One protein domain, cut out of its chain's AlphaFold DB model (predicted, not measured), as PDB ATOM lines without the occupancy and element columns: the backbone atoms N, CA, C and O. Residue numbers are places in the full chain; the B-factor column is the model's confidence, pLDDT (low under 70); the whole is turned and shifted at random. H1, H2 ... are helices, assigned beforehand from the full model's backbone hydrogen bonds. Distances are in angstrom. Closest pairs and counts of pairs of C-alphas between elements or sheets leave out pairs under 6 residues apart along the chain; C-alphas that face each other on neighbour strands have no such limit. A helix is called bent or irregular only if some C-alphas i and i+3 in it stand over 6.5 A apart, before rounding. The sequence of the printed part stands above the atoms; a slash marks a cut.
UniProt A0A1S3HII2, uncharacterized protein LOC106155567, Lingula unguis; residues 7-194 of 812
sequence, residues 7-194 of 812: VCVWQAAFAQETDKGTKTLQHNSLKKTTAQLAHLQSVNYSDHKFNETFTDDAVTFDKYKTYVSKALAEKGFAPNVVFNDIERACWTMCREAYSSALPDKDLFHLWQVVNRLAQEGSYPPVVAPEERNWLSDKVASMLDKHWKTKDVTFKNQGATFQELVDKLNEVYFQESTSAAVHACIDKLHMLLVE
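AT A GLANCE: This is residues 7 to 194 of the 812 residues of the protein "uncharacterized protein LOC106155567" of Lingula unguis (UniProt A0A1S3HII2). Two helices lying side by side, H1 and the long H5, form the middle of an elongated, all-helix domain. H2 crosses both on one side, with H3 and H4 set loosely beyond it as one end; on the other side H6 crosses H1 and H5, and H7, H8 and H9 gather round H6 to make the other end. The printed part has 188 residues with nine named helices, H1 to H9 in chain order, and no named strand. It is compact, with a radius of gyration of the C-alphas of 17.6 A, and spans 55 by 34 by 25 A.

IN THESE COORDINATES: Begin with the longest helix, H5, residues 79 to 97: find C-alpha 79 at (283.003, 55.657, 185.620), from where it runs 28.3 A, with a kink of 29 degrees near residue 91. It is irregular, C-alphas 93 and 96 being 7.7 A apart. Before it come H1, residues 7 to 15, starting at C-alpha 7 (289.190, 70.278, 187.748), H2, residues 27 to 40, 20.1 A long, H3, residues 47 to 53, and H4, residues 61 to 73. After it come H6, residues 104 to 117, 19.9 A, H7, residues 129 to 142, 19.7 A, and H8, residues 161 to 173, only just irregular, with C-alphas 170 and 173 6.6 A apart. H9, residues 178 to 192, runs 21.2 A to C-alpha 192 at (276.875, 71.490, 180.500).

HOW THE PARTS SIT: Look first at H5 and H1: they touch, closest at the C-alphas of Ala 12 and Cys 94, 5.1 A, at a shallow tilt of 20 degrees, the same way. H2 touches H1 with residues 29 to 33 alone, closest at the C-alphas of Ala 13 and Leu 30, 5.3 A, at a steep tilt of 62 degrees. H3 is close to H2 but not clearly touching, the closest C-alphas being those of Lys 31 and Phe 50, 7.6 A. H4 touches no helix but is near H3, and it is only just apart from H5, closest 8.3 A. On to H6: it touches H9, closest at the C-alphas of His 109 and His 189, 5.6 A. H7 and H8 only just touch, with 3 pairs of C-alphas within 8 A, the closest those of Ala 140 and Tyr 172, 7.1 A. Every O i to N i+4 pair is within hydrogen-bond range in H1, H2, H3, H4, H6, H7, H8 and H9; in H5, 10 of 15 are.

THE WHOLE: The C-alphas of His 48 and His 146, the two farthest apart, are 55.7 A apart. The printed part has no cut. The links H1 to H2, H6 to H7 and H7 to H8 are long. The mean pLDDT of the printed part is 76.6; among the 52 residues under 70 are residues 68 to 84 and 146 to 157.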
ATOM      1  N   VAL A   7     289.013  68.854 187.409       80.44
ATOM      2  CA  VAL A   7     289.190  70.278 187.748       80.44
ATOM      3  C   VAL A   7     288.567  70.618 189.111       80.44
ATOM      4  O   VAL A   7     289.124  71.412 189.866       80.44
ATOM      5  N   CYS A   8     287.487  69.927 189.482       83.94
ATOM      6  CA  CYS A   8     286.863  69.980 190.806       83.94
ATOM      7  C   CYS A   8     287.851  69.709 191.961       83.94
ATOM      8  O   CYS A   8     287.783  70.372 192.998       83.94
ATOM      9  N   VAL A   9     288.815  68.798 191.771       80.44
ATOM     10  CA  VAL A   9     289.857  68.481 192.762       80.44
ATOM     11  C   VAL A   9     290.875  69.617 192.870       80.44
ATOM     12  O   VAL A   9     291.351  69.918 193.960       80.44
ATOM     13  N   TRP A  10     291.186  70.280 191.754       80.69
ATOM     14  CA  TRP A  10     292.134  71.396 191.721       80.69
ATOM     15  C   TRP A  10     291.519  72.675 192.310       80.69
ATOM     16  O   TRP A  10     292.206  73.396 193.030       80.69
ATOM     17  N   GLN A  11     290.213  72.904 192.114       84.56
ATOM     18  CA  GLN A  11     289.455  73.925 192.855       84.56
ATOM     19  C   GLN A  11     289.468  73.637 194.363       84.56
ATOM     20  O   GLN A  11     289.710  74.543 195.158       84.56
ATOM     21  N   ALA A  12     289.248  72.379 194.767       85.12
ATOM     22  CA  ALA A  12     289.252  71.995 196.177       85.12
ATOM     23  C   ALA A  12     290.629  72.170 196.841       85.12
ATOM     24  O   ALA A  12     290.707  72.718 197.940       85.12
ATOM     25  N   ALA A  13     291.716  71.792 196.162       80.31
ATOM     26  CA  ALA A  13     293.073  71.996 196.667       80.31
ATOM     27  C   ALA A  13     293.429  73.490 196.802       80.31
ATOM     28  O   ALA A  13     293.932  73.897 197.849       80.31
ATOM     29  N   PHE A  14     293.094  74.318 195.804       82.50
ATOM     30  CA  PHE A  14     293.321  75.769 195.853       82.50
ATOM     31  C   PHE A  14     292.482  76.470 196.930       82.50
ATOM     32  O   PHE A  14     292.947  77.397 197.591       82.50
ATOM     33  N   ALA A  15     291.252  76.008 197.168       81.69
ATOM     34  CA  ALA A  15     290.423  76.517 198.253       81.69
ATOM     35  C   ALA A  15     291.058  76.299 199.640       81.69
ATOM     36  O   ALA A  15     290.911  77.176 200.496       81.69
ATOM     37  N   GLN A  16     291.789  75.189 199.825       74.25
ATOM     38  CA  GLN A  16     292.493  74.820 201.060       74.25
ATOM     39  C   GLN A  16     293.889  75.455 201.227       74.25
ATOM     40  O   GLN A  16     294.504  75.280 202.283       74.25
ATOM     41  N   GLU A  17     294.414  76.182 200.236       77.00
ATOM     42  CA  GLU A  17     295.728  76.825 200.353       77.00
ATOM     43  C   GLU A  17     295.705  78.083 201.226       77.00
ATOM     44  O   GLU A  17     294.866  78.974 201.078       77.00
ATOM     45  N   THR A  18     296.684  78.163 202.134       64.69
ATOM     46  CA  THR A  18     296.890  79.298 203.044       64.69
ATOM     47  C   THR A  18     297.575  80.489 202.373       64.69
ATOM     48  O   THR A  18     297.442  81.605 202.865       64.69
ATOM     49  N   ASP A  19     298.282  80.271 201.260       66.75
ATOM     50  CA  ASP A  19     298.864  81.327 200.423       66.75
ATOM     51  C   ASP A  19     298.413  81.178 198.962       66.75
ATOM     52  O   ASP A  19     299.070  80.559 198.118       66.75
ATOM     53  N   LYS A  20     297.269  81.806 198.674       65.31
ATOM     54  CA  LYS A  20     296.654  81.881 197.341       65.31
ATOM     55  C   LYS A  20     297.404  82.815 196.375       65.31
ATOM     56  O   LYS A  20     296.951  83.004 195.249       65.31
ATOM     57  N   GLY A  21     298.530  83.407 196.792       59.00
ATOM     58  CA  GLY A  21     299.449  84.139 195.919       59.00
ATOM     59  C   GLY A  21     300.396  83.231 195.125       59.00
ATOM     60  O   GLY A  21     300.963  83.668 194.120       59.00
ATOM     61  N   THR A  22     300.565  81.968 195.534       60.59
ATOM     62  CA  THR A  22     301.442  81.019 194.834       60.59
ATOM     63  C   THR A  22     300.800  80.489 193.543       60.59
ATOM     64  O   THR A  22     299.635  80.105 193.513       60.59
ATOM     65  N   LYS A  23     301.567  80.444 192.441       63.78
ATOM     66  CA  LYS A  23     301.131  79.876 191.141       63.78
ATOM     67  C   LYS A  23     301.411  78.368 191.021       63.78
ATOM     68  O   LYS A  23     301.492  77.830 189.920       63.78
ATOM     69  N   THR A  24     301.638  77.692 192.142       63.69
ATOM     70  CA  THR A  24     302.220  76.345 192.201       63.69
ATOM     71  C   THR A  24     301.504  75.519 193.257       63.69
ATOM     72  O   THR A  24     301.648  75.800 194.444       63.69
ATOM     73  N   LEU A  25     300.769  74.497 192.813       69.19
ATOM     74  CA  LEU A  25     300.007  73.588 193.669       69.19
ATOM     75  C   LEU A  25     300.900  72.947 194.739       69.19
ATOM     76  O   LEU A  25     301.804  72.174 194.418       69.19
ATOM     77  N   GLN A  26     300.623  73.236 196.009       70.69
ATOM     78  CA  GLN A  26     301.400  72.694 197.116       70.69
ATOM     79  C   GLN A  26     301.066  71.215 197.344       70.69
ATOM     80  O   GLN A  26     299.907  70.841 197.557       70.69
ATOM     81  N   HIS A  27     302.108  70.376 197.382       73.44
ATOM     82  CA  HIS A  27     302.031  68.929 197.640       73.44
ATOM     83  C   HIS A  27     301.122  68.590 198.831       73.44
ATOM     84  O   HIS A  27     300.190  67.794 198.706       73.44
ATOM     85  N   ASN A  28     301.303  69.293 199.955       73.06
ATOM     86  CA  ASN A  28     300.503  69.124 201.172       73.06
ATOM     87  C   ASN A  28     299.000  69.411 200.984       73.06
ATOM     88  O   ASN A  28     298.174  68.750 201.616       73.06
ATOM     89  N   SER A  29     298.627  70.371 200.135       74.44
ATOM     90  CA  SER A  29     297.226  70.739 199.875       74.44
ATOM     91  C   SER A  29     296.535  69.683 199.015       74.44
ATOM     92  O   SER A  29     295.453  69.201 199.363       74.44
ATOM     93  N   LEU A  30     297.202  69.227 197.948       76.25
ATOM     94  CA  LEU A  30     296.717  68.113 197.130       76.25
ATOM     95  C   LEU A  30     296.631  66.812 197.942       76.25
ATOM     96  O   LEU A  30     295.663  66.064 197.811       76.25
ATOM     97  N   LYS A  31     297.604  66.557 198.819       75.88
ATOM     98  CA  LYS A  31     297.636  65.386 199.697       75.88
ATOM     99  C   LYS A  31     296.453  65.350 200.670       75.88
ATOM    100  O   LYS A  31     295.737  64.351 200.712       75.88
ATOM    101  N   LYS A  32     296.186  66.454 201.388       76.38
ATOM    102  CA  LYS A  32     294.990  66.608 202.247       76.38
ATOM    103  C   LYS A  32     293.702  66.363 201.459       76.38
ATOM    104  O   LYS A  32     292.878  65.550 201.871       76.38
ATOM    105  N   THR A  33     293.587  67.006 200.294       76.75
ATOM    106  CA  THR A  33     292.447  66.871 199.375       76.75
ATOM    107  C   THR A  33     292.233  65.407 198.964       76.75
ATOM    108  O   THR A  33     291.118  64.894 199.031       76.75
ATOM    109  N   THR A  34     293.309  64.697 198.612       75.75
ATOM    110  CA  THR A  34     293.272  63.284 198.195       75.75
ATOM    111  C   THR A  34     292.862  62.356 199.342       75.75
ATOM    112  O   THR A  34     292.031  61.469 199.146       75.75
ATOM    113  N   ALA A  35     293.399  62.568 200.547       73.69
ATOM    114  CA  ALA A  35     293.060  61.775 201.728       73.69
ATOM    115  C   ALA A  35     291.586  61.955 202.146       73.69
ATOM    116  O   ALA A  35     290.902  60.973 202.443       73.69
ATOM    117  N   GLN A  36     291.072  63.190 202.107       73.19
ATOM    118  CA  GLN A  36     289.662  63.494 202.385       73.19
ATOM    119  C   GLN A  36     288.724  62.860 201.345       73.19
ATOM    120  O   GLN A  36     287.744  62.214 201.720       73.19
ATOM    121  N   LEU A  37     289.057  62.951 200.052       73.31
ATOM    122  CA  LEU A  37     288.298  62.288 198.986       73.31
ATOM    123  C   LEU A  37     288.274  60.763 199.145       73.31
ATOM    124  O   LEU A  37     287.217  60.151 199.009       73.31
ATOM    125  N   ALA A  38     289.408  60.140 199.471       70.56
ATOM    126  CA  ALA A  38     289.480  58.693 199.647       70.56
ATOM    127  C   ALA A  38     288.654  58.189 200.841       70.56
ATOM    128  O   ALA A  38     288.008  57.144 200.731       70.56
ATOM    129  N   HIS A  39     288.621  58.949 201.942       68.81
ATOM    130  CA  HIS A  39     287.750  58.677 203.087       68.81
ATOM    131  C   HIS A  39     286.266  58.741 202.690       68.81
ATOM    132  O   HIS A  39     285.504  57.829 202.999       68.81
ATOM    133  N   LEU A  40     285.856  59.787 201.961       63.69
ATOM    134  CA  LEU A  40     284.472  59.955 201.495       63.69
ATOM    135  C   LEU A  40     284.047  58.887 200.467       63.69
ATOM    136  O   LEU A  40     282.878  58.520 200.420       63.69
ATOM    137  N   GLN A  41     284.987  58.357 199.681       63.94
ATOM    138  CA  GLN A  41     284.744  57.356 198.631       63.94
ATOM    139  C   GLN A  41     284.991  55.897 199.077       63.94
ATOM    140  O   GLN A  41     284.900  54.982 198.260       63.94
ATOM    141  N   SER A  42     285.322  55.639 200.351       54.53
ATOM    142  CA  SER A  42     285.673  54.293 200.856       54.53
ATOM    143  C   SER A  42     286.801  53.598 200.056       54.53
ATOM    144  O   SER A  42     286.781  52.389 199.783       54.53
ATOM    145  N   VAL A  43     287.811  54.371 199.646       57.53
ATOM    146  CA  VAL A  43     288.977  53.885 198.889       57.53
ATOM    147  C   VAL A  43     290.180  53.733 199.820       57.53
ATOM    148  O   VAL A  43     290.463  54.605 200.635       57.53
ATOM    149  N   ASN A  44     290.931  52.634 199.670       55.91
ATOM    150  CA  ASN A  44     292.134  52.351 200.460       55.91
ATOM    151  C   ASN A  44     293.296  53.260 200.020       55.91
ATOM    152  O   ASN A  44     294.190  52.838 199.284       55.91
ATOM    153  N   TYR A  45     293.270  54.515 200.459       66.50
ATOM    154  CA  TYR A  45     294.383  55.450 200.331       66.50
ATOM    155  C   TYR A  45     295.519  55.091 201.299       66.50
ATOM    156  O   TYR A  45     295.301  54.526 202.370       66.50
ATOM    157  N   SER A  46     296.750  55.423 200.913       71.00
ATOM    158  CA  SER A  46     297.936  55.255 201.744       71.00
ATOM    159  C   SER A  46     298.879  56.427 201.526       71.00
ATOM    160  O   SER A  46     299.327  56.676 200.407       71.00
ATOM    161  N   ASP A  47     299.211  57.102 202.622       70.62
ATOM    162  CA  ASP A  47     300.156  58.217 202.666       70.62
ATOM    163  C   ASP A  47     301.536  57.833 202.101       70.62
ATOM    164  O   ASP A  47     302.171  58.630 201.416       70.62
ATOM    165  N   HIS A  48     301.954  56.583 202.329       73.50
ATOM    166  CA  HIS A  48     303.181  56.000 201.786       73.50
ATOM    167  C   HIS A  48     303.133  55.965 200.252       73.50
ATOM    168  O   HIS A  48     303.947  56.613 199.601       73.50
ATOM    169  N   LYS A  49     302.106  55.322 199.676       73.06
ATOM    170  CA  LYS A  49     301.929  55.209 198.216       73.06
ATOM    171  C   LYS A  49     301.755  56.560 197.519       73.06
ATOM    172  O   LYS A  49     302.176  56.712 196.374       73.06
ATOM    173  N   PHE A  50     301.136  57.533 198.189       76.38
ATOM    174  CA  PHE A  50     301.028  58.894 197.667       76.38
ATOM    175  C   PHE A  50     302.409  59.559 197.602       76.38
ATOM    176  O   PHE A  50     302.819  59.997 196.531       76.38
ATOM    177  N   ASN A  51     303.164  59.563 198.707       78.69
ATOM    178  CA  ASN A  51     304.513  60.134 198.748       78.69
ATOM    179  C   ASN A  51     305.487  59.415 197.783       78.69
ATOM    180  O   ASN A  51     306.307  60.072 197.153       78.69
ATOM    181  N   GLU A  52     305.377  58.090 197.617       76.44
ATOM    182  CA  GLU A  52     306.151  57.307 196.631       76.44
ATOM    183  C   GLU A  52     305.825  57.673 195.174       76.44
ATOM    184  O   GLU A  52     306.688  57.575 194.306       76.44
ATOM    185  N   THR A  53     304.582  58.074 194.887       72.62
ATOM    186  CA  THR A  53     304.159  58.480 193.533       72.62
ATOM    187  C   THR A  53     304.516  59.941 193.239       72.62
ATOM    188  O   THR A  53     304.754  60.312 192.090       72.62
ATOM    189  N   PHE A  54     304.544  60.779 194.277       73.44
ATOM    190  CA  PHE A  54     304.774  62.217 194.197       73.44
ATOM    191  C   PHE A  54     306.009  62.589 195.026       73.44
ATOM    192  O   PHE A  54     305.899  63.163 196.108       73.44
ATOM    193  N   THR A  55     307.186  62.228 194.511       64.94
ATOM    194  CA  THR A  55     308.498  62.512 195.122       64.94
ATOM    195  C   THR A  55     308.998  63.934 194.880       64.94
ATOM    196  O   THR A  55     309.873  64.401 195.601       64.94
ATOM    197  N   ASP A  56     308.466  64.606 193.858       60.31
ATOM    198  CA  ASP A  56     308.835  65.972 193.485       60.31
ATOM    199  C   ASP A  56     307.877  66.973 194.149       60.31
ATOM    200  O   ASP A  56     306.667  66.727 194.191       60.31
ATOM    201  N   ASP A  57     308.374  68.143 194.568       56.41
ATOM    202  CA  ASP A  57     307.542  69.213 195.154       56.41
ATOM    203  C   ASP A  57     306.410  69.687 194.216       56.41
ATOM    204  O   ASP A  57     305.363  70.150 194.672       56.41
ATOM    205  N   ALA A  58     306.606  69.559 192.898       59.06
ATOM    206  CA  ALA A  58     305.675  70.003 191.864       59.06
ATOM    207  C   ALA A  58     304.834  68.842 191.293       59.06
ATOM    208  O   ALA A  58     305.252  68.124 190.374       59.06
ATOM    209  N   VAL A  59     303.601  68.692 191.789       66.94
ATOM    210  CA  VAL A  59     302.641  67.716 191.249       66.94
ATOM    211  C   VAL A  59     301.894  68.294 190.045       66.94
ATOM    212  O   VAL A  59     301.109  69.229 190.169       66.94
ATOM    213  N   THR A  60     302.109  67.709 188.863       70.44
ATOM    214  CA  THR A  60     301.416  68.120 187.633       70.44
ATOM    215  C   THR A  60     300.054  67.443 187.478       70.44
ATOM    216  O   THR A  60     299.819  66.333 187.969       70.44
ATOM    217  N   PHE A  61     299.160  68.099 186.731       67.44
ATOM    218  CA  PHE A  61     297.814  67.609 186.439       67.44
ATOM    219  C   PHE A  61     297.823  66.200 185.837       67.44
ATOM    220  O   PHE A  61     297.111  65.332 186.335       67.44
ATOM    221  N   ASP A  62     298.676  65.923 184.847       67.62
ATOM    222  CA  ASP A  62     298.711  64.609 184.197       67.62
ATOM    223  C   ASP A  62     299.326  63.500 185.067       67.62
ATOM    224  O   ASP A  62     298.851  62.361 185.009       67.62
ATOM    225  N   LYS A  63     300.293  63.814 185.951       71.19
ATOM    226  CA  LYS A  63     300.769  62.861 186.976       71.19
ATOM    227  C   LYS A  63     299.610  62.457 187.902       71.19
ATOM    228  O   LYS A  63     299.354  61.268 188.091       71.19
ATOM    229  N   TYR A  64     298.858  63.433 188.419       71.75
ATOM    230  CA  TYR A  64     297.723  63.180 189.315       71.75
ATOM    231  C   TYR A  64     296.540  62.480 188.617       71.75
ATOM    232  O   TYR A  64     296.010  61.490 189.121       71.75
ATOM    233  N   LYS A  65     296.177  62.922 187.409       69.38
ATOM    234  CA  LYS A  65     295.166  62.307 186.529       69.38
ATOM    235  C   LYS A  65     295.488  60.843 186.232       69.38
ATOM    236  O   LYS A  65     294.581  60.011 186.250       69.38
ATOM    237  N   THR A  66     296.763  60.506 186.036       71.25
ATOM    238  CA  THR A  66     297.227  59.120 185.846       71.25
ATOM    239  C   THR A  66     297.103  58.294 187.130       71.25
ATOM    240  O   THR A  66     296.548  57.195 187.085       71.25
ATOM    241  N   TYR A  67     297.530  58.828 188.281       73.75
ATOM    242  CA  TYR A  67     297.382  58.178 189.594       73.75
ATOM    243  C   TYR A  67     295.916  57.845 189.919       73.75
ATOM    244  O   TYR A  67     295.592  56.688 190.194       73.75
ATOM    245  N   VAL A  68     295.007  58.820 189.794       68.44
ATOM    246  CA  VAL A  68     293.566  58.615 190.038       68.44
ATOM    247  C   VAL A  68     292.954  57.647 189.019       68.44
ATOM    248  O   VAL A  68     292.202  56.754 189.405       68.44
ATOM    249  N   SER A  69     293.314  57.751 187.731       66.12
ATOM    250  CA  SER A  69     292.845  56.811 186.695       66.12
ATOM    251  C   SER A  69     293.226  55.362 187.017       66.12
ATOM    252  O   SER A  69     292.404  54.461 186.854       66.12
ATOM    253  N   LYS A  70     294.457  55.136 187.495       69.31
ATOM    254  CA  LYS A  70     294.951  53.811 187.885       69.31
ATOM    255  C   LYS A  70     294.213  53.274 189.116       69.31
ATOM    256  O   LYS A  70     293.704  52.158 189.070       69.31
ATOM    257  N   ALA A  71     294.081  54.083 190.169       66.19
ATOM    258  CA  ALA A  71     293.396  53.689 191.403       66.19
ATOM    259  C   ALA A  71     291.907  53.339 191.194       66.19
ATOM    260  O   ALA A  71     291.386  52.442 191.857       66.19
ATOM    261  N   LEU A  72     291.222  54.010 190.259       61.62
ATOM    262  CA  LEU A  72     289.843  53.681 189.880       61.62
ATOM    263  C   LEU A  72     289.759  52.398 189.037       61.62
ATOM    264  O   LEU A  72     288.873  51.572 189.268       61.62
ATOM    265  N   ALA A  73     290.689  52.201 188.095       62.03
ATOM    266  CA  ALA A  73     290.741  51.001 187.258       62.03
ATOM    267  C   ALA A  73     290.988  49.722 188.081       62.03
ATOM    268  O   ALA A  73     290.331  48.711 187.847       62.03
ATOM    269  N   GLU A  74     291.863  49.786 189.092       63.75
ATOM    270  CA  GLU A  74     292.187  48.663 189.990       63.75
ATOM    271  C   GLU A  74     291.001  48.177 190.854       63.75
ATOM    272  O   GLU A  74     291.067  47.079 191.403       63.75
ATOM    273  N   LYS A  75     289.904  48.948 190.960       56.59
ATOM    274  CA  LYS A  75     288.675  48.561 191.684       56.59
ATOM    275  C   LYS A  75     287.448  48.293 190.794       56.59
ATOM    276  O   LYS A  75     286.389  47.970 191.326       56.59
ATOM    277  N   GLY A  76     287.557  48.398 189.466       50.62
ATOM    278  CA  GLY A  76     286.482  48.004 188.538       50.62
ATOM    279  C   GLY A  76     285.200  48.854 188.579       50.62
ATOM    280  O   GLY A  76     284.151  48.392 188.133       50.62
ATOM    281  N   PHE A  77     285.252  50.081 189.105       48.62
ATOM    282  CA  PHE A  77     284.076  50.954 189.201       48.62
ATOM    283  C   PHE A  77     283.568  51.442 187.832       48.62
ATOM    284  O   PHE A  77     284.345  51.800 186.945       48.62
ATOM    285  N   ALA A  78     282.243  51.540 187.687       44.94
ATOM    286  CA  ALA A  78     281.603  52.150 186.522       44.94
ATOM    287  C   ALA A  78     281.829  53.682 186.530       44.94
ATOM    288  O   ALA A  78     281.343  54.343 187.452       44.94
ATOM    289  N   PRO A  79     282.502  54.282 185.520       49.34
ATOM    290  CA  PRO A  79     283.003  55.657 185.620       49.34
ATOM    291  C   PRO A  79     281.945  56.707 185.983       49.34
ATOM    292  O   PRO A  79     282.169  57.540 186.852       49.34
ATOM    293  N   ASN A  80     280.770  56.645 185.349       48.03
ATOM    294  CA  ASN A  80     279.772  57.716 185.415       48.03
ATOM    295  C   ASN A  80     279.107  57.893 186.792       48.03
ATOM    296  O   ASN A  80     278.534  58.950 187.030       48.03
ATOM    297  N   VAL A  81     279.161  56.892 187.678       44.16
ATOM    298  CA  VAL A  81     278.587  57.005 189.032       44.16
ATOM    299  C   VAL A  81     279.523  57.808 189.938       44.16
ATOM    300  O   VAL A  81     279.088  58.729 190.620       44.16
ATOM    301  N   VAL A  82     280.826  57.523 189.870       55.56
ATOM    302  CA  VAL A  82     281.839  58.046 190.801       55.56
ATOM    303  C   VAL A  82     282.008  59.572 190.703       55.56
ATOM    304  O   VAL A  82     282.310  60.230 191.696       55.56
ATOM    305  N   PHE A  83     281.802  60.173 189.524       65.50
ATOM    306  CA  PHE A  83     282.085  61.601 189.318       65.50
ATOM    307  C   PHE A  83     281.160  62.553 190.081       65.50
ATOM    308  O   PHE A  83     281.653  63.540 190.621       65.50
ATOM    309  N   ASN A  84     279.856  62.275 190.163       67.31
ATOM    310  CA  ASN A  84     278.928  63.159 190.882       67.31
ATOM    311  C   ASN A  84     279.235  63.182 192.387       67.31
ATOM    312  O   ASN A  84     279.160  64.236 193.020       67.31
ATOM    313  N   ASP A  85     279.643  62.039 192.938       70.94
ATOM    314  CA  ASP A  85     280.012  61.915 194.345       70.94
ATOM    315  C   ASP A  85     281.394  62.533 194.626       70.94
ATOM    316  O   ASP A  85     281.587  63.134 195.683       70.94
ATOM    317  N   ILE A  86     282.335  62.483 193.671       76.25
ATOM    318  CA  ILE A  86     283.590  63.257 193.730       76.25
ATOM    319  C   ILE A  86     283.307  64.765 193.689       76.25
ATOM    320  O   ILE A  86     283.860  65.496 194.504       76.25
ATOM    321  N   GLU A  87     282.445  65.256 192.792       83.56
ATOM    322  CA  GLU A  87     282.137  66.693 192.718       83.56
ATOM    323  C   GLU A  87     281.421  67.196 193.975       83.56
ATOM    324  O   GLU A  87     281.786  68.253 194.493       83.56
ATOM    325  N   ARG A  88     280.469  66.426 194.518       84.44
ATOM    326  CA  ARG A  88     279.775  66.755 195.776       84.44
ATOM    327  C   ARG A  88     280.726  66.702 196.984       84.44
ATOM    328  O   ARG A  88     280.632  67.551 197.873       84.44
ATOM    329  N   ALA A  89     281.686  65.773 196.999       81.31
ATOM    330  CA  ALA A  89     282.750  65.723 198.004       81.31
ATOM    331  C   ALA A  89     283.698  66.933 197.908       81.31
ATOM    332  O   ALA A  89     283.886  67.639 198.898       81.31
ATOM    333  N   CYS A  90     284.226  67.229 196.715       85.50
ATOM    334  CA  CYS A  90     285.061  68.405 196.467       85.50
ATOM    335  C   CYS A  90     284.344  69.709 196.849       85.50
ATOM    336  O   CYS A  90     284.953  70.533 197.523       85.50
ATOM    337  N   TRP A  91     283.060  69.870 196.499       90.25
ATOM    338  CA  TRP A  91     282.253  71.027 196.911       90.25
ATOM    339  C   TRP A  91     282.175  71.164 198.432       90.25
ATOM    340  O   TRP A  91     282.449  72.230 198.979       90.25
ATOM    341  N   THR A  92     281.888  70.065 199.134       86.25
ATOM    342  CA  THR A  92     281.846  70.042 200.607       86.25
ATOM    343  C   THR A  92     283.175  70.498 201.227       86.25
ATOM    344  O   THR A  92     283.177  71.123 202.284       86.25
ATOM    345  N   MET A  93     284.299  70.244 200.550       83.31
ATOM    346  CA  MET A  93     285.650  70.622 200.978       83.31
ATOM    347  C   MET A  93     286.058  72.067 200.627       83.31
ATOM    348  O   MET A  93     287.098  72.510 201.117       83.31
ATOM    349  N   CYS A  94     285.309  72.787 199.776       86.38
ATOM    350  CA  CYS A  94     285.713  74.106 199.260       86.38
ATOM    351  C   CYS A  94     284.652  75.216 199.302       86.38
ATOM    352  O   CYS A  94     285.031  76.384 199.247       86.38
ATOM    353  N   ARG A  95     283.360  74.897 199.448       88.56
ATOM    354  CA  ARG A  95     282.249  75.873 199.433       88.56
ATOM    355  C   ARG A  95     282.444  77.054 200.393       88.56
ATOM    356  O   ARG A  95     282.116  78.184 200.058       88.56
ATOM    357  N   GLU A  96     283.032  76.797 201.563       86.44
ATOM    358  CA  GLU A  96     283.256  77.778 202.640       86.44
ATOM    359  C   GLU A  96     284.410  78.752 202.330       86.44
ATOM    360  O   GLU A  96     284.578  79.755 203.019       86.44
ATOM    361  N   ALA A  97     285.185  78.496 201.268       84.75
ATOM    362  CA  ALA A  97     286.215  79.397 200.754       84.75
ATOM    363  C   ALA A  97     285.701  80.369 199.671       84.75
ATOM    364  O   ALA A  97     286.497  81.166 199.165       84.75
ATOM    365  N   TYR A  98     284.414  80.300 199.308       87.38
ATOM    366  CA  TYR A  98     283.774  81.166 198.318       87.38
ATOM    367  C   TYR A  98     282.694  82.047 198.961       87.38
ATOM    368  O   TYR A  98     282.007  81.640 199.896       87.38
ATOM    369  N   SER A  99     282.522  83.261 198.439       85.38
ATOM    370  CA  SER A  99     281.487  84.207 198.868       85.38
ATOM    371  C   SER A  99     280.435  84.373 197.774       85.38
ATOM    372  O   SER A  99     280.774  84.468 196.595       85.38
ATOM    373  N   SER A 100     279.150  84.406 198.135       84.69
ATOM    374  CA  SER A 100     278.079  84.684 197.175       84.69
ATOM    375  C   SER A 100     276.788  85.149 197.845       84.69
ATOM    376  O   SER A 100     276.537  84.858 199.011       84.69
ATOM    377  N   ALA A 101     275.944  85.824 197.062       83.38
ATOM    378  CA  ALA A 101     274.535  86.061 197.378       83.38
ATOM    379  C   ALA A 101     273.607  84.938 196.856       83.38
ATOM    380  O   ALA A 101     272.400  84.974 197.097       83.38
ATOM    381  N   LEU A 102     274.149  83.958 196.121       87.62
ATOM    382  CA  LEU A 102     273.404  82.809 195.601       87.62
ATOM    383  C   LEU A 102     273.130  81.754 196.696       87.62
ATOM    384  O   LEU A 102     273.982  81.542 197.561       87.62
ATOM    385  N   PRO A 103     271.998  81.025 196.635       90.00
ATOM    386  CA  PRO A 103     271.790  79.805 197.419       90.00
ATOM    387  C   PRO A 103     272.874  78.744 197.154       90.00
ATOM    388  O   PRO A 103     273.335  78.615 196.023       90.00
ATOM    389  N   ASP A 104     273.208  77.915 198.153       89.31
ATOM    390  CA  ASP A 104     274.241  76.857 198.055       89.31
ATOM    391  C   ASP A 104     274.031  75.915 196.849       89.31
ATOM    392  O   ASP A 104     274.982  75.612 196.134       89.31
ATOM    393  N   LYS A 105     272.773  75.553 196.538       90.38
ATOM    394  CA  LYS A 105     272.402  74.807 195.317       90.38
ATOM    395  C   LYS A 105     272.880  75.508 194.040       90.38
ATOM    396  O   LYS A 105     273.480  74.873 193.179       90.38
ATOM    397  N   ASP A 106     272.574  76.794 193.894       91.75
ATOM    398  CA  ASP A 106     272.890  77.553 192.681       91.75
ATOM    399  C   ASP A 106     274.392  77.790 192.567       91.75
ATOM    400  O   ASP A 106     274.955  77.707 191.478       91.75
ATOM    401  N   LEU A 107     275.049  78.043 193.699       92.88
ATOM    402  CA  LEU A 107     276.492  78.207 193.750       92.88
ATOM    403  C   LEU A 107     277.211  76.900 193.375       92.88
ATOM    404  O   LEU A 107     278.145  76.943 192.579       92.88
ATOM    405  N   PHE A 108     276.723  75.746 193.843       92.75
ATOM    406  CA  PHE A 108     277.214  74.422 193.445       92.75
ATOM    407  C   PHE A 108     276.962  74.125 191.957       92.75
ATOM    408  O   PHE A 108     277.894  73.762 191.241       92.75
ATOM    409  N   HIS A 109     275.742  74.348 191.457       93.06
ATOM    410  CA  HIS A 109     275.407  74.179 190.036       93.06
ATOM    411  C   HIS A 109     276.291  75.061 189.131       93.06
ATOM    412  O   HIS A 109     276.811  74.593 188.114       93.06
ATOM    413  N   LEU A 110     276.521  76.321 189.518       92.69
ATOM    414  CA  LEU A 110     277.401  77.251 188.805       92.69
ATOM    415  C   LEU A 110     278.884  76.849 188.915       92.69
ATOM    416  O   LEU A 110     279.630  76.997 187.947       92.69
ATOM    417  N   TRP A 111     279.313  76.287 190.047       92.69
ATOM    418  CA  TRP A 111     280.660  75.742 190.244       92.69
ATOM    419  C   TRP A 111     280.921  74.520 189.352       92.69
ATOM    420  O   TRP A 111     281.957  74.453 188.690       92.69
ATOM    421  N   GLN A 112     279.958  73.601 189.230       90.88
ATOM    422  CA  GLN A 112     280.042  72.478 188.287       90.88
ATOM    423  C   GLN A 112     280.080  72.954 186.824       90.88
ATOM    424  O   GLN A 112     280.871  72.436 186.036       90.88
ATOM    425  N   VAL A 113     279.296  73.979 186.463       91.50
ATOM    426  CA  VAL A 113     279.364  74.637 185.142       91.50
ATOM    427  C   VAL A 113     280.757  75.217 184.878       91.50
ATOM    428  O   VAL A 113     281.342  74.959 183.824       91.50
ATOM    429  N   VAL A 114     281.329  75.947 185.839       90.94
ATOM    430  CA  VAL A 114     282.677  76.525 185.719       90.94
ATOM    431  C   VAL A 114     283.754  75.440 185.628       90.94
ATOM    432  O   VAL A 114     284.664  75.575 184.814       90.94
ATOM    433  N   ASN A 115     283.625  74.317 186.341       89.12
ATOM    434  CA  ASN A 115     284.552  73.181 186.228       89.12
ATOM    435  C   ASN A 115     284.605  72.561 184.816       89.12
ATOM    436  O   ASN A 115     285.633  71.997 184.451       89.12
ATOM    437  N   ARG A 116     283.540  72.662 184.004       88.19
ATOM    438  CA  ARG A 116     283.542  72.205 182.593       88.19
ATOM    439  C   ARG A 116     284.210  73.207 181.640       88.19
ATOM    440  O   ARG A 116     284.762  72.804 180.616       88.19
ATOM    441  N   LEU A 117     284.145  74.497 181.974       89.12
ATOM    442  CA  LEU A 117     284.669  75.616 181.176       89.12
ATOM    443  C   LEU A 117     286.114  76.002 181.536       89.12
ATOM    444  O   LEU A 117     286.780  76.681 180.760       89.12
ATOM    445  N   ALA A 118     286.602  75.595 182.706       88.06
ATOM    446  CA  ALA A 118     287.952  75.878 183.169       88.06
ATOM    447  C   ALA A 118     289.032  75.118 182.372       88.06
ATOM    448  O   ALA A 118     288.822  74.012 181.868       88.06
ATOM    449  N   GLN A 119     290.214  75.724 182.269       83.81
ATOM    450  CA  GLN A 119     291.340  75.226 181.484       83.81
ATOM    451  C   GLN A 119     292.032  74.037 182.177       83.81
ATOM    452  O   GLN A 119     292.580  74.190 183.274       83.81
ATOM    453  N   GLU A 120     292.061  72.864 181.524       76.00
ATOM    454  CA  GLU A 120     292.846  71.704 181.988       76.00
ATOM    455  C   GLU A 120     294.317  72.106 182.222       76.00
ATOM    456  O   GLU A 120     294.919  72.799 181.404       76.00
ATOM    457  N   GLY A 121     294.893  71.679 183.349       71.00
ATOM    458  CA  GLY A 121     296.288  71.965 183.714       71.00
ATOM    459  C   GLY A 121     296.579  73.357 184.297       71.00
ATOM    460  O   GLY A 121     297.717  73.596 184.695       71.00
ATOM    461  N   SER A 122     295.598  74.263 184.390       77.12
ATOM    462  CA  SER A 122     295.798  75.594 184.994       77.12
ATOM    463  C   SER A 122     295.810  75.564 186.533       77.12
ATOM    464  O   SER A 122     295.027  74.842 187.155       77.12
ATOM    465  N   TYR A 123     296.685  76.367 187.158       75.75
ATOM    466  CA  TYR A 123     296.685  76.601 188.607       75.75
ATOM    467  C   TYR A 123     296.867  78.093 188.963       75.75
ATOM    468  O   TYR A 123     297.854  78.692 188.522       75.75
ATOM    469  N   PRO A 124     295.963  78.700 189.760       78.50
ATOM    470  CA  PRO A 124     294.649  78.163 190.138       78.50
ATOM    471  C   PRO A 124     293.776  77.866 188.904       78.50
ATOM    472  O   PRO A 124     294.038  78.426 187.836       78.50
ATOM    473  N   PRO A 125     292.741  77.011 189.005       85.44
ATOM    474  CA  PRO A 125     291.902  76.708 187.852       85.44
ATOM    475  C   PRO A 125     291.099  77.930 187.404       85.44
ATOM    476  O   PRO A 125     290.257  78.453 188.145       85.44
ATOM    477  N   VAL A 126     291.358  78.369 186.173       87.44
ATOM    478  CA  VAL A 126     290.744  79.552 185.561       87.44
ATOM    479  C   VAL A 126     289.934  79.187 184.325       87.44
ATOM    480  O   VAL A 126     290.279  78.271 183.579       87.44
ATOM    481  N   VAL A 127     288.865  79.940 184.081       88.50
ATOM    482  CA  VAL A 127     288.181  79.965 182.785       88.50
ATOM    483  C   VAL A 127     288.911  80.965 181.893       88.50
ATOM    484  O   VAL A 127     289.078  82.131 182.266       88.50
ATOM    485  N   ALA A 128     289.375  80.497 180.735       87.25
ATOM    486  CA  ALA A 128     290.073  81.313 179.747       87.25
ATOM    487  C   ALA A 128     289.111  82.321 179.067       87.25
ATOM    488  O   ALA A 128     287.888  82.214 179.231       87.25
ATOM    489  N   PRO A 129     289.620  83.354 178.365       85.50
ATOM    490  CA  PRO A 129     288.802  84.483 177.923       85.50
ATOM    491  C   PRO A 129     287.642  84.079 177.008       85.50
ATOM    492  O   PRO A 129     286.559  84.642 177.129       85.50
ATOM    493  N   GLU A 130     287.834  83.092 176.138       85.50
ATOM    494  CA  GLU A 130     286.861  82.642 175.142       85.50
ATOM    495  C   GLU A 130     285.705  81.862 175.784       85.50
ATOM    496  O   GLU A 130     284.541  82.227 175.597       85.50
ATOM    497  N   GLU A 131     286.006  80.850 176.607       89.62
ATOM    498  CA  GLU A 131     285.023  80.110 177.410       89.62
ATOM    499  C   GLU A 131     284.237  81.046 178.351       89.62
ATOM    500  O   GLU A 131     283.020  80.909 178.515       89.62
ATOM    501  N   ARG A 132     284.915  82.046 178.931       87.69
ATOM    502  CA  ARG A 132     284.331  83.068 179.815       87.69
ATOM    503  C   ARG A 132     283.397  84.016 179.067       87.69
ATOM    504  O   ARG A 132     282.300  84.291 179.547       87.69
ATOM    505  N   ASN A 133     283.827  84.539 177.920       85.50
ATOM    506  CA  ASN A 133     283.017  85.450 177.114       85.50
ATOM    507  C   ASN A 133     281.756  84.724 176.619       85.50
ATOM    508  O   ASN A 133     280.660  85.262 176.753       85.50
ATOM    509  N   TRP A 134     281.891  83.464 176.178       90.44
ATOM    510  CA  TRP A 134     280.751  82.613 175.833       90.44
ATOM    511  C   TRP A 134     279.775  82.440 177.004       90.44
ATOM    512  O   TRP A 134     278.569  82.578 176.808       90.44
ATOM    513  N   LEU A 135     280.267  82.190 178.226       90.19
ATOM    514  CA  LEU A 135     279.415  82.091 179.418       90.19
ATOM    515  C   LEU A 135     278.680  83.413 179.692       90.19
ATOM    516  O   LEU A 135     277.482  83.393 179.969       90.19
ATOM    517  N   SER A 136     279.371  84.549 179.565       85.44
ATOM    518  CA  SER A 136     278.798  85.891 179.748       85.44
ATOM    519  C   SER A 136     277.679  86.175 178.740       85.44
ATOM    520  O   SER A 136     276.569  86.533 179.137       85.44
ATOM    521  N   ASP A 137     277.932  85.948 177.447       85.50
ATOM    522  CA  ASP A 137     276.942  86.126 176.378       85.50
ATOM    523  C   ASP A 137     275.759  85.150 176.548       85.50
ATOM    524  O   ASP A 137     274.601  85.503 176.299       85.50
ATOM    525  N   LYS A 138     276.015  83.924 177.032       89.81
ATOM    526  CA  LYS A 138     274.976  82.916 177.289       89.81
ATOM    527  C   LYS A 138     274.078  83.296 178.469       89.81
ATOM    528  O   LYS A 138     272.862  83.152 178.349       89.81
ATOM    529  N   VAL A 139     274.642  83.812 179.564       89.19
ATOM    530  CA  VAL A 139     273.885  84.353 180.710       89.19
ATOM    531  C   VAL A 139     273.059  85.569 180.281       89.19
ATOM    532  O   VAL A 139     271.854  85.598 180.527       89.19
ATOM    533  N   ALA A 140     273.665  86.522 179.564       85.19
ATOM    534  CA  ALA A 140     272.973  87.701 179.040       85.19
ATOM    535  C   ALA A 140     271.769  87.317 178.159       85.19
ATOM    536  O   ALA A 140     270.668  87.835 178.347       85.19
ATOM    537  N   SER A 141     271.948  86.344 177.260       86.31
ATOM    538  CA  SER A 141     270.881  85.814 176.403       86.31
ATOM    539  C   SER A 141     269.804  85.024 177.158       86.31
ATOM    540  O   SER A 141     268.665  84.996 176.699       86.31
ATOM    541  N   MET A 142     270.119  84.366 178.280       87.81
ATOM    542  CA  MET A 142     269.127  83.632 179.083       87.81
ATOM    543  C   MET A 142     268.299  84.532 180.011       87.81
ATOM    544  O   MET A 142     267.195  84.136 180.389       87.81
ATOM    545  N   LEU A 143     268.825  85.706 180.368       86.00
ATOM    546  CA  LEU A 143     268.168  86.723 181.199       86.00
ATOM    547  C   LEU A 143     267.510  87.851 180.373       86.00
ATOM    548  O   LEU A 143     266.987  88.795 180.958       86.00
ATOM    549  N   ASP A 144     267.543  87.744 179.040       79.38
ATOM    550  CA  ASP A 144     267.035  88.722 178.062       79.38
ATOM    551  C   ASP A 144     267.628  90.140 178.222       79.38
ATOM    552  O   ASP A 144     266.929  91.152 178.223       79.38
ATOM    553  N   LYS A 145     268.958  90.218 178.397       73.88
ATOM    554  CA  LYS A 145     269.675  91.477 178.655       73.88
ATOM    555  C   LYS A 145     270.653  91.857 177.547       73.88
ATOM    556  O   LYS A 145     271.651  91.178 177.313       73.88
ATOM    557  N   HIS A 146     270.427  93.009 176.920       56.72
ATOM    558  CA  HIS A 146     271.276  93.550 175.854       56.72
ATOM    559  C   HIS A 146     272.493  94.337 176.380       56.72
ATOM    560  O   HIS A 146     272.566  95.558 176.243       56.72
ATOM    561  N   TRP A 147     273.478  93.632 176.940       57.06
ATOM    562  CA  TRP A 147     274.779  94.214 177.303       57.06
ATOM    563  C   TRP A 147     275.805  94.069 176.175       57.06
ATOM    564  O   TRP A 147     275.786  93.100 175.419       57.06
ATOM    565  N   LYS A 148     276.729  95.030 176.065       54.25
ATOM    566  CA  LYS A 148     277.878  94.945 175.153       54.25
ATOM    567  C   LYS A 148     279.065  94.370 175.919       54.25
ATOM    568  O   LYS A 148     279.527  94.979 176.876       54.25
ATOM    569  N   THR A 149     279.599  93.236 175.474       47.75
ATOM    570  CA  THR A 149     280.604  92.413 176.184       47.75
ATOM    571  C   THR A 149     282.012  93.040 176.308       47.75
ATOM    572  O   THR A 149     282.996  92.324 176.468       47.75
ATOM    573  N   LYS A 150     282.153  94.372 176.201       46.78
ATOM    574  CA  LYS A 150     283.445  95.089 176.179       46.78
ATOM    575  C   LYS A 150     283.832  95.782 177.486       46.78
ATOM    576  O   LYS A 150     285.013  96.059 177.665       46.78
ATOM    577  N   ASP A 151     282.890  96.001 178.399       43.03
ATOM    578  CA  ASP A 151     283.125  96.781 179.626       43.03
ATOM    579  C   ASP A 151     283.504  95.910 180.848       43.03
ATOM    580  O   ASP A 151     283.478  96.362 181.992       43.03
ATOM    581  N   VAL A 152     283.888  94.645 180.620       49.78
ATOM    582  CA  VAL A 152     284.268  93.683 181.669       49.78
ATOM    583  C   VAL A 152     285.762  93.343 181.600       49.78
ATOM    584  O   VAL A 152     286.182  92.297 181.102       49.78
ATOM    585  N   THR A 153     286.593  94.240 182.130       49.97
ATOM    586  CA  THR A 153     288.045  94.039 182.253       49.97
ATOM    587  C   THR A 153     288.403  93.210 183.491       49.97
ATOM    588  O   THR A 153     288.593  93.751 184.583       49.97
ATOM    589  N   PHE A 154     288.541  91.893 183.322       61.03
ATOM    590  CA  PHE A 154     289.259  91.044 184.284       61.03
ATOM    591  C   PHE A 154     290.761  91.381 184.269       61.03
ATOM    592  O   PHE A 154     291.302  91.748 183.227       61.03
ATOM    593  N   LYS A 155     291.447  91.256 185.413       52.69
ATOM    594  CA  LYS A 155     292.853  91.691 185.563       52.69
ATOM    595  C   LYS A 155     293.884  90.781 184.879       52.69
ATOM    596  O   LYS A 155     295.017  91.209 184.690       52.69
ATOM    597  N   ASN A 156     293.514  89.542 184.548       54.91
ATOM    598  CA  ASN A 156     294.421  88.479 184.109       54.91
ATOM    599  C   ASN A 156     293.932  87.794 182.816       54.91
ATOM    600  O   ASN A 156     292.798  87.987 182.380       54.91
ATOM    601  N   GLN A 157     294.776  86.923 182.250       65.06
ATOM    602  CA  GLN A 157     294.507  86.071 181.074       65.06
ATOM    603  C   GLN A 157     293.425  84.982 181.298       65.06
ATOM    604  O   GLN A 157     293.269  84.082 180.485       65.06
ATOM    605  N   GLY A 158     292.667  85.052 182.391       74.06
ATOM    606  CA  GLY A 158     291.595  84.132 182.762       74.06
ATOM    607  C   GLY A 158     290.889  84.635 184.022       74.06
ATOM    608  O   GLY A 158     291.317  85.631 184.609       74.06
ATOM    609  N   ALA A 159     289.809  83.969 184.426       84.44
ATOM    610  CA  ALA A 159     289.051  84.296 185.636       84.44
ATOM    611  C   ALA A 159     288.849  83.057 186.521       84.44
ATOM    612  O   ALA A 159     288.462  81.993 186.034       84.44
ATOM    613  N   THR A 160     289.106  83.195 187.821       88.19
ATOM    614  CA  THR A 160     288.813  82.169 188.836       88.19
ATOM    615  C   THR A 160     287.310  82.080 189.126       88.19
ATOM    616  O   THR A 160     286.544  82.978 188.774       88.19
ATOM    617  N   PHE A 161     286.863  81.015 189.805       90.31
ATOM    618  CA  PHE A 161     285.443  80.849 190.150       90.31
ATOM    619  C   PHE A 161     284.873  82.039 190.944       90.31
ATOM    620  O   PHE A 161     283.790  82.513 190.615       90.31
ATOM    621  N   GLN A 162     285.614  82.566 191.927       89.56
ATOM    622  CA  GLN A 162     285.157  83.711 192.721       89.56
ATOM    623  C   GLN A 162     285.003  84.974 191.861       89.56
ATOM    624  O   GLN A 162     283.949  85.598 191.888       89.56
ATOM    625  N   GLU A 163     285.997  85.301 191.025       87.88
ATOM    626  CA  GLU A 163     285.932  86.463 190.121       87.88
ATOM    627  C   GLU A 163     284.754  86.369 189.135       87.88
ATOM    628  O   GLU A 163     284.159  87.386 188.781       87.88
ATOM    629  N   LEU A 164     284.392  85.154 188.701       88.25
ATOM    630  CA  LEU A 164     283.205  84.917 187.879       88.25
ATOM    631  C   LEU A 164     281.912  85.129 188.673       88.25
ATOM    632  O   LEU A 164     281.028  85.828 188.187       88.25
ATOM    633  N   VAL A 165     281.794  84.562 189.876       89.94
ATOM    634  CA  VAL A 165     280.611  84.731 190.739       89.94
ATOM    635  C   VAL A 165     280.396  86.205 191.078       89.94
ATOM    636  O   VAL A 165     279.283  86.703 190.909       89.94
ATOM    637  N   ASP A 166     281.453  86.920 191.469       88.19
ATOM    638  CA  ASP A 166     281.403  88.346 191.798       88.19
ATOM    639  C   ASP A 166     280.938  89.179 190.597       88.19
ATOM    640  O   ASP A 166     280.014  89.987 190.720       88.19
ATOM    641  N   LYS A 167     281.518  88.950 189.410       85.12
ATOM    642  CA  LYS A 167     281.192  89.732 188.209       85.12
ATOM    643  C   LYS A 167     279.821  89.386 187.621       85.12
ATOM    644  O   LYS A 167     279.119  90.286 187.162       85.12
ATOM    645  N   LEU A 168     279.405  88.117 187.657       86.19
ATOM    646  CA  LEU A 168     278.046  87.717 187.275       86.19
ATOM    647  C   LEU A 168     277.006  88.312 188.237       86.19
ATOM    648  O   LEU A 168     275.941  88.746 187.792       86.19
ATOM    649  N   ASN A 169     277.329  88.392 189.532       87.06
ATOM    650  CA  ASN A 169     276.482  89.037 190.526       87.06
ATOM    651  C   ASN A 169     276.346  90.546 190.266       87.06
ATOM    652  O   ASN A 169     275.226  91.046 190.184       87.06
ATOM    653  N   GLU A 170     277.469  91.244 190.072       84.06
ATOM    654  CA  GLU A 170     277.534  92.682 189.778       84.06
ATOM    655  C   GLU A 170     276.773  93.070 188.496       84.06
ATOM    656  O   GLU A 170     275.991  94.014 188.518       84.06
ATOM    657  N   VAL A 171     276.986  92.352 187.386       80.69
ATOM    658  CA  VAL A 171     276.484  92.757 186.056       80.69
ATOM    659  C   VAL A 171     275.099  92.193 185.745       80.69
ATOM    660  O   VAL A 171     274.276  92.870 185.133       80.69
ATOM    661  N   TYR A 172     274.825  90.941 186.121       81.50
ATOM    662  CA  TYR A 172     273.621  90.244 185.667       81.50
ATOM    663  C   TYR A 172     272.621  89.988 186.788       81.50
ATOM    664  O   TYR A 172     271.429  90.248 186.589       81.50
ATOM    665  N   PHE A 173     273.058  89.477 187.945       85.12
ATOM    666  CA  PHE A 173     272.132  88.969 188.963       85.12
ATOM    667  C   PHE A 173     271.515  90.064 189.845       85.12
ATOM    668  O   PHE A 173     270.324  89.965 190.124       85.12
ATOM    669  N   GLN A 174     272.251  91.121 190.222       82.00
ATOM    670  CA  GLN A 174     271.702  92.238 191.020       82.00
ATOM    671  C   GLN A 174     270.493  92.915 190.355       82.00
ATOM    672  O   GLN A 174     269.503  93.230 191.008       82.00
ATOM    673  N   GLU A 175     270.554  93.097 189.040       79.00
ATOM    674  CA  GLU A 175     269.469  93.651 188.230       79.00
ATOM    675  C   GLU A 175     268.435  92.589 187.764       79.00
ATOM    676  O   GLU A 175     267.670  92.838 186.827       79.00
ATOM    677  N   SER A 176     268.457  91.360 188.284       84.19
ATOM    678  CA  SER A 176     267.564  90.272 187.847       84.19
ATOM    679  C   SER A 176     266.684  89.780 188.989       84.19
ATOM    680  O   SER A 176     267.043  89.855 190.161       84.19
ATOM    681  N   THR A 177     265.522  89.210 188.667       85.69
ATOM    682  CA  THR A 177     264.729  88.518 189.691       85.69
ATOM    683  C   THR A 177     265.436  87.224 190.099       85.69
ATOM    684  O   THR A 177     265.953  86.496 189.252       85.69
ATOM    685  N   SER A 178     265.424  86.895 191.396       86.12
ATOM    686  CA  SER A 178     266.046  85.664 191.915       86.12
ATOM    687  C   SER A 178     265.561  84.404 191.175       86.12
ATOM    688  O   SER A 178     266.367  83.541 190.840       86.12
ATOM    689  N   ALA A 179     264.277  84.344 190.800       85.38
ATOM    690  CA  ALA A 179     263.720  83.249 190.004       85.38
ATOM    691  C   ALA A 179     264.320  83.147 188.585       85.38
ATOM    692  O   ALA A 179     264.535  82.037 188.097       85.38
ATOM    693  N   ALA A 180     264.623  84.272 187.926       86.69
ATOM    694  CA  ALA A 180     265.298  84.273 186.627       86.69
ATOM    695  C   ALA A 180     266.763  83.817 186.748       86.69
ATOM    696  O   ALA A 180     267.238  83.069 185.895       86.69
ATOM    697  N   VAL A 181     267.451  84.199 187.830       87.94
ATOM    698  CA  VAL A 181     268.824  83.755 188.133       87.94
ATOM    699  C   VAL A 181     268.868  82.244 188.387       87.94
ATOM    700  O   VAL A 181     269.614  81.544 187.704       87.94
ATOM    701  N   HIS A 182     268.002  81.726 189.267       90.25
ATOM    702  CA  HIS A 182     267.856  80.290 189.557       90.25
ATOM    703  C   HIS A 182     267.609  79.491 188.264       90.25
ATOM    704  O   HIS A 182     268.319  78.537 187.953       90.25
ATOM    705  N   ALA A 183     266.662  79.952 187.435       86.75
ATOM    706  CA  ALA A 183     266.332  79.320 186.158       86.75
ATOM    707  C   ALA A 183     267.431  79.458 185.086       86.75
ATOM    708  O   ALA A 183     267.490  78.632 184.176       86.75
ATOM    709  N   CYS A 184     268.290  80.480 185.148       91.44
ATOM    710  CA  CYS A 184     269.458  80.613 184.276       91.44
ATOM    711  C   CYS A 184     270.557  79.620 184.678       91.44
ATOM    712  O   CYS A 184     271.106  78.927 183.821       91.44
ATOM    713  N   ILE A 185     270.848  79.515 185.976       92.12
ATOM    714  CA  ILE A 185     271.867  78.609 186.516       92.12
ATOM    715  C   ILE A 185     271.455  77.148 186.301       92.12
ATOM    716  O   ILE A 185     272.248  76.374 185.767       92.12
ATOM    717  N   ASP A 186     270.199  76.787 186.583       88.75
ATOM    718  CA  ASP A 186     269.691  75.434 186.323       88.75
ATOM    719  C   ASP A 186     269.734  75.075 184.827       88.75
ATOM    720  O   ASP A 186     270.147  73.972 184.480       88.75
ATOM    721  N   LYS A 187     269.416  76.003 183.909       88.81
ATOM    722  CA  LYS A 187     269.573  75.763 182.457       88.81
ATOM    723  C   LYS A 187     271.031  75.531 182.046       88.81
ATOM    724  O   LYS A 187     271.281  74.710 181.166       88.81
ATOM    725  N   LEU A 188     271.987  76.250 182.640       91.38
ATOM    726  CA  LEU A 188     273.417  76.068 182.361       91.38
ATOM    727  C   LEU A 188     273.934  74.734 182.918       91.38
ATOM    728  O   LEU A 188     274.653  74.027 182.211       91.38
ATOM    729  N   HIS A 189     273.516  74.359 184.131       90.94
ATOM    730  CA  HIS A 189     273.808  73.057 184.738       90.94
ATOM    731  C   HIS A 189     273.244  71.908 183.894       90.94
ATOM    732  O   HIS A 189     273.984  71.014 183.480       90.94
ATOM    733  N   MET A 190     271.957  71.974 183.544       87.19
ATOM    734  CA  MET A 190     271.312  70.983 182.683       87.19
ATOM    735  C   MET A 190     272.047  70.833 181.341       87.19
ATOM    736  O   MET A 190     272.279  69.709 180.904       87.19
ATOM    737  N   LEU A 191     272.477  71.935 180.715       87.69
ATOM    738  CA  LEU A 191     273.185  71.903 179.433       87.69
ATOM    739  C   LEU A 191     274.605  71.318 179.528       87.69
ATOM    740  O   LEU A 191     274.964  70.472 178.713       87.69
ATOM    741  N   LEU A 192     275.431  71.786 180.470       87.56
ATOM    742  CA  LEU A 192     276.875  71.490 180.500       87.56
ATOM    743  C   LEU A 192     277.261  70.333 181.431       87.56
ATOM    744  O   LEU A 192     278.313  69.723 181.234       87.56
ATOM    745  N   VAL A 193     276.435  70.030 182.435       85.00
ATOM    746  CA  VAL A 193     276.710  69.011 183.460       85.00
ATOM    747  C   VAL A 193     275.841  67.772 183.235       85.00
ATOM    748  O   VAL A 193     276.378  66.672 183.140       85.00
ATOM    749  N   GLU A 194     274.526  67.936 183.052       83.81
ATOM    750  CA  GLU A 194     273.609  66.813 182.756       83.81
ATOM    751  C   GLU A 194     273.534  66.442 181.261       83.81
ATOM    752  O   GLU A 194     272.910  65.439 180.901       83.81
TER     753      GLU A 194